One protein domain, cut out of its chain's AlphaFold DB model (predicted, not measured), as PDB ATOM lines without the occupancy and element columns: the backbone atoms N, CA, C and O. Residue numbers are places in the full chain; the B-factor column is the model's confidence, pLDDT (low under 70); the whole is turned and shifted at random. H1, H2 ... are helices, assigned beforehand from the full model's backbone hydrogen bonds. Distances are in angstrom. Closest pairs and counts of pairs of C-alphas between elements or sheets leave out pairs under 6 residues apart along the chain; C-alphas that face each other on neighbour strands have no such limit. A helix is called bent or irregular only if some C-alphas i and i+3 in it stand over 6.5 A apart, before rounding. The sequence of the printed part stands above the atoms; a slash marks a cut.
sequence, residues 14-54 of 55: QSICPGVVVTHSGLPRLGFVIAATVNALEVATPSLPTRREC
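What this domain is: This is residues 14 to 54 of the 55 residues of the protein "Lipase" of Propionibacteriales bacterium (UniProt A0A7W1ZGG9). Picture an elongated loop of chain: residues 14 to 23 lead without a named element to the short helix H1, the longer helix H2 goes on from there at a steep angle along the length of the whole, and residues 43 to 54 fold back along H2 toward the beginning. The first and last printed C-alphas, those of Gln 14 and Cys 54, end up 10.0 A apart. The printed part has 41 residues with two named helices, H1 then H2, and no named strand; the class is all helix, though under half of the residues, 18 of 41, are in named elements. The whole is only just compact, close to loose, with a radius of gyration of the C-alphas of 10.5 A, and its C-alphas span 30 by 20 by 13 A.

How they stand to each other: Look first at H1, residues 24 to 29, and then, past a tight link of one residue, at H2, residues 31 to 42. The two are close but not clearly touching, with 2 pairs of C-alphas within 8 A; the closest C-alphas are those of Pro 28 and Ile 34, 6.8 A apart. Their lines stand at a steep tilt of 65 degrees, and they run the same way. In H2 every O i to N i+4 pair is within hydrogen-bond range; in H1 0 of 2 are, beside 2 of 3 O i to N i+3 pairs.

Where its parts are: Find C-alpha 24 at (-12.045, -32.010, -16.559); from there H1 runs 10.1 A to C-alpha 29. H1 is irregular, but only just: C-alphas 25 and 28 are 6.9 A apart. H2 begins at C-alpha 31, at (-5.681, -44.354, -11.958), and runs 16.6 A to C-alpha 42, at (-10.439, -56.289, -22.500).

The domain as a whole: The two C-alphas farthest apart are those of Val 21 and Ala 44, at 30.4 A. The printed part has no cut. Its mean pLDDT is 84.7, and residues 51 to 52 are under 70.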
ATOM      1  N   GLN A  14     -17.125 -39.274  -8.444       87.56
ATOM      2  CA  GLN A  14     -17.397 -39.097  -7.022       87.56
ATOM      3  C   GLN A  14     -18.221 -40.245  -6.420       87.56
ATOM      4  O   GLN A  14     -18.088 -40.510  -5.226       87.56
ATOM      5  N   SER A  15     -19.025 -40.964  -7.216       86.31
ATOM      6  CA  SER A  15     -19.725 -42.166  -6.738       86.31
ATOM      7  C   SER A  15     -18.777 -43.338  -6.478       86.31
ATOM      8  O   SER A  15     -19.052 -44.156  -5.601       86.31
ATOM      9  N   ILE A  16     -17.649 -43.403  -7.196       85.06
ATOM     10  CA  ILE A  16     -16.615 -44.431  -6.998       85.06
ATOM     11  C   ILE A  16     -15.593 -43.967  -5.958       85.06
ATOM     12  O   ILE A  16     -15.293 -44.705  -5.023       85.06
ATOM     13  N   CYS A  17     -15.102 -42.734  -6.085       87.31
ATOM     14  CA  CYS A  17     -14.093 -42.120  -5.226       87.31
ATOM     15  C   CYS A  17     -14.671 -40.881  -4.515       87.31
ATOM     16  O   CYS A  17     -14.492 -39.753  -4.993       87.31
ATOM     17  N   PRO A  18     -15.367 -41.053  -3.371       88.62
ATOM     18  CA  PRO A  18     -15.913 -39.932  -2.614       88.62
ATOM     19  C   PRO A  18     -14.816 -38.948  -2.200       88.62
ATOM     20  O   PRO A  18     -13.783 -39.347  -1.670       88.62
ATOM     21  N   GLY A  19     -15.052 -37.655  -2.426       88.06
ATOM     22  CA  GLY A  19     -14.117 -36.591  -2.049       88.06
ATOM     23  C   GLY A  19     -12.996 -36.317  -3.054       88.06
ATOM     24  O   GLY A  19     -12.217 -35.394  -2.827       88.06
ATOM     25  N   VAL A  20     -12.920 -37.045  -4.178       88.00
ATOM     26  CA  VAL A  20     -11.968 -36.691  -5.237       88.00
ATOM     27  C   VAL A  20     -12.368 -35.363  -5.888       88.00
ATOM     28  O   VAL A  20     -13.502 -35.177  -6.345       88.00
ATOM     29  N   VAL A  21     -11.400 -34.453  -5.960       91.06
ATOM     30  CA  VAL A  21     -11.500 -33.184  -6.681       91.06
ATOM     31  C   VAL A  21     -10.545 -33.253  -7.860       91.06
ATOM     32  O   VAL A  21      -9.343 -33.434  -7.688       91.06
ATOM     33  N   VAL A  22     -11.082 -33.129  -9.070       89.81
ATOM     34  CA  VAL A  22     -10.310 -33.237 -10.307       89.81
ATOM     35  C   VAL A  22     -10.876 -32.279 -11.347       89.81
ATOM     36  O   VAL A  22     -12.086 -32.065 -11.425       89.81
ATOM     37  N   THR A  23      -9.999 -31.680 -12.146       92.12
ATOM     38  CA  THR A  23     -10.413 -30.881 -13.300       92.12
ATOM     39  C   THR A  23     -10.874 -31.790 -14.434       92.12
ATOM     40  O   THR A  23     -10.473 -32.948 -14.525       92.12
ATOM     41  N   HIS A  24     -11.655 -31.253 -15.370       87.94
ATOM     42  CA  HIS A  24     -12.045 -32.010 -16.559       87.94
ATOM     43  C   HIS A  24     -10.828 -32.575 -17.318       87.94
ATOM     44  O   HIS A  24     -10.814 -33.744 -17.686       87.94
ATOM     45  N   SER A  25      -9.762 -31.780 -17.468       93.94
ATOM     46  CA  SER A  25      -8.516 -32.213 -18.116       93.94
ATOM     47  C   SER A  25      -7.682 -33.198 -17.288       93.94
ATOM     48  O   SER A  25      -6.829 -33.891 -17.843       93.94
ATOM     49  N   GLY A  26      -7.904 -33.264 -15.974       91.62
ATOM     50  CA  GLY A  26      -7.237 -34.203 -15.074       91.62
ATOM     51  C   GLY A  26      -7.885 -35.586 -15.053       91.62
ATOM     52  O   GLY A  26      -7.202 -36.558 -14.738       91.62
ATOM     53  N   LEU A  27      -9.167 -35.693 -15.428       89.31
ATOM     54  CA  LEU A  27      -9.927 -36.948 -15.405       89.31
ATOM     55  C   LEU A  27      -9.229 -38.108 -16.133       89.31
ATOM     56  O   LEU A  27      -9.081 -39.159 -15.512       89.31
ATOM     57  N   PRO A  28      -8.722 -37.954 -17.376       90.69
ATOM     58  CA  PRO A  28      -8.117 -39.075 -18.103       90.69
ATOM     59  C   PRO A  28      -6.825 -39.612 -17.471       90.69
ATOM     60  O   PRO A  28      -6.330 -40.653 -17.888       90.69
ATOM     61  N   ARG A  29      -6.246 -38.895 -16.498       90.50
ATOM     62  CA  ARG A  29      -4.996 -39.274 -15.822       90.50
ATOM     63  C   ARG A  29      -5.221 -39.972 -14.482       90.50
ATOM     64  O   ARG A  29      -4.247 -40.378 -13.854       90.50
ATOM     65  N   LEU A  30      -6.465 -40.082 -14.014       88.06
ATOM     66  CA  LEU A  30      -6.765 -40.760 -12.755       88.06
ATOM     67  C   LEU A  30      -6.601 -42.274 -12.913       88.06
ATOM     68  O   LEU A  30      -7.093 -42.853 -13.881       88.06
ATOM     69  N   GLY A  31      -5.965 -42.917 -11.930       85.31
ATOM     70  CA  GLY A  31      -5.681 -44.354 -11.958       85.31
ATOM     71  C   GLY A  31      -6.924 -45.209 -12.212       85.31
ATOM     72  O   GLY A  31      -6.910 -46.046 -13.111       85.31
ATOM     73  N   PHE A  32      -8.033 -44.938 -11.512       85.81
ATOM     74  CA  PHE A  32      -9.281 -45.682 -11.728       85.81
ATOM     75  C   PHE A  32      -9.909 -45.426 -13.115       85.81
ATOM     76  O   PHE A  32     -10.567 -46.314 -13.644       85.81
ATOM     77  N   VAL A  33      -9.729 -44.245 -13.732       88.31
ATOM     78  CA  VAL A  33     -10.240 -43.981 -15.097       88.31
ATOM     79  C   VAL A  33      -9.457 -44.808 -16.104       88.31
ATOM     80  O   VAL A  33     -10.044 -45.417 -16.997       88.31
ATOM     81  N   ILE A  34      -8.136 -44.875 -15.931       88.75
ATOM     82  CA  ILE A  34      -7.263 -45.712 -16.756       88.75
ATOM     83  C   ILE A  34      -7.650 -47.186 -16.589       88.75
ATOM     84  O   ILE A  34      -7.876 -47.864 -17.587       88.75
ATOM     85  N   ALA A  35      -7.809 -47.668 -15.352       85.94
ATOM     86  CA  ALA A  35      -8.199 -49.050 -15.069       85.94
ATOM     87  C   ALA A  35      -9.583 -49.407 -15.638       85.94
ATOM     88  O   ALA A  35      -9.726 -50.443 -16.285       85.94
ATOM     89  N   ALA A  36     -10.580 -48.528 -15.481       85.56
ATOM     90  CA  ALA A  36     -11.904 -48.704 -16.079       85.56
ATOM     91  C   ALA A  36     -11.832 -48.770 -17.613       85.56
ATOM     92  O   ALA A  36     -12.502 -49.598 -18.228       85.56
ATOM     93  N   THR A  37     -10.994 -47.930 -18.228       87.88
ATOM     94  CA  THR A  37     -10.803 -47.908 -19.686       87.88
ATOM     95  C   THR A  37     -10.140 -49.193 -20.174       87.88
ATOM     96  O   THR A  37     -10.610 -49.784 -21.140       87.88
ATOM     97  N   VAL A  38      -9.088 -49.661 -19.497       89.12
ATOM     98  CA  VAL A  38      -8.423 -50.933 -19.829       89.12
ATOM     99  C   VAL A  38      -9.398 -52.099 -19.689       89.12
ATOM    100  O   VAL A  38      -9.525 -52.889 -20.619       89.12
ATOM    101  N   ASN A  39     -10.164 -52.162 -18.595       87.62
ATOM    102  CA  ASN A  39     -11.179 -53.200 -18.421       87.62
ATOM    103  C   ASN A  39     -12.202 -53.184 -19.565       87.62
ATOM    104  O   ASN A  39     -12.471 -54.225 -20.154       87.62
ATOM    105  N   ALA A  40     -12.710 -52.006 -19.937       87.38
ATOM    106  CA  ALA A  40     -13.659 -51.869 -21.038       87.38
ATOM    107  C   ALA A  40     -13.102 -52.290 -22.407       87.38
ATOM    108  O   ALA A  40     -13.880 -52.666 -23.280       87.38
ATOM    109  N   LEU A  41     -11.781 -52.250 -22.597       89.25
ATOM    110  CA  LEU A  41     -11.127 -52.732 -23.817       89.25
ATOM    111  C   LEU A  41     -10.896 -54.250 -23.816       89.25
ATOM    112  O   LEU A  41     -10.784 -54.845 -24.886       89.25
ATOM    113  N   GLU A  42     -10.805 -54.876 -22.644       90.00
ATOM    114  CA  GLU A  42     -10.439 -56.289 -22.500       90.00
ATOM    115  C   GLU A  42     -11.642 -57.232 -22.348       90.00
ATOM    116  O   GLU A  42     -11.514 -58.425 -22.633       90.00
ATOM    117  N   VAL A  43     -12.808 -56.739 -21.906       84.81
ATOM    118  CA  VAL A  43     -13.978 -57.587 -21.618       84.81
ATOM    119  C   VAL A  43     -15.245 -57.167 -22.364       84.81
ATOM    120  O   VAL A  43     -15.491 -55.993 -22.613       84.81
ATOM    121  N   ALA A  44     -16.103 -58.148 -22.665       80.31
ATOM    122  CA  ALA A  44     -17.382 -57.924 -23.347       80.31
ATOM    123  C   ALA A  44     -18.423 -57.192 -22.478       80.31
ATOM    124  O   ALA A  44     -19.331 -56.552 -22.999       80.31
ATOM    125  N   THR A  45     -18.312 -57.295 -21.151       81.62
ATOM    126  CA  THR A  45     -19.180 -56.593 -20.198       81.62
ATOM    127  C   THR A  45     -18.292 -55.914 -19.162       81.62
ATOM    128  O   THR A  45     -17.860 -56.572 -18.212       81.62
ATOM    129  N   PRO A  46     -17.961 -54.625 -19.359       81.12
ATOM    130  CA  PRO A  46     -17.075 -53.912 -18.457       81.12
ATOM    131  C   PRO A  46     -17.711 -53.760 -17.080       81.12
ATOM    132  O   PRO A  46     -18.932 -53.689 -16.931       81.12
ATOM    133  N   SER A  47     -16.869 -53.680 -16.060       81.81
ATOM    134  CA  SER A  47     -17.298 -53.428 -14.687       81.81
ATOM    135  C   SER A  47     -16.597 -52.196 -14.144       81.81
ATOM    136  O   SER A  47     -15.469 -51.886 -14.528       81.81
ATOM    137  N   LEU A  48     -17.272 -51.472 -13.251       78.75
ATOM    138  CA  LEU A  48     -16.659 -50.309 -12.628       78.75
ATOM    139  C   LEU A  48     -15.641 -50.756 -11.577       78.75
ATOM    140  O   LEU A  48     -15.951 -51.630 -10.759       78.75
ATOM    141  N   PRO A  49     -14.452 -50.140 -11.556       70.62
ATOM    142  CA  PRO A  49     -13.472 -50.425 -10.531       70.62
ATOM    143  C   PRO A  49     -13.974 -50.058  -9.134       70.62
ATOM    144  O   PRO A  49     -14.841 -49.202  -8.941       70.62
ATOM    145  N   THR A  50     -13.411 -50.722  -8.125       72.06
ATOM    146  CA  THR A  50     -13.800 -50.513  -6.723       72.06
ATOM    147  C   THR A  50     -12.925 -49.449  -6.052       72.06
ATOM    148  O   THR A  50     -11.844 -49.113  -6.531       72.06
ATOM    149  N   ARG A  51     -13.346 -48.950  -4.876       68.50
ATOM    150  CA  ARG A  51     -12.676 -47.878  -4.097       68.50
ATOM    151  C   ARG A  51     -11.165 -48.049  -3.860       68.50
ATOM    152  O   ARG A  51     -10.505 -47.100  -3.447       68.50
ATOM    153  N   ARG A  52     -10.604 -49.247  -4.061       66.12
ATOM    154  CA  ARG A  52      -9.168 -49.519  -3.884       66.12
ATOM    155  C   ARG A  52      -8.280 -48.745  -4.861       66.12
ATOM    156  O   ARG A  52      -7.116 -48.525  -4.539       66.12
ATOM    157  N   GLU A  53      -8.832 -48.306  -5.986       70.44
ATOM    158  CA  GLU A  53      -8.101 -47.671  -7.091       70.44
ATOM    159  C   GLU A  53      -8.141 -46.132  -7.051       70.44
ATOM    160  O   GLU A  53      -7.636 -45.464  -7.948       70.44
ATOM    161  N   CYS A  54      -8.707 -45.552  -5.989       71.00
ATOM    162  CA  CYS A  54      -8.805 -44.105  -5.776       71.00
ATOM    163  C   CYS A  54      -7.513 -43.459  -5.225       71.00
ATOM    164  O   CYS A  54      -7.599 -42.413  -4.583       71.00
TER     165      CYS A  54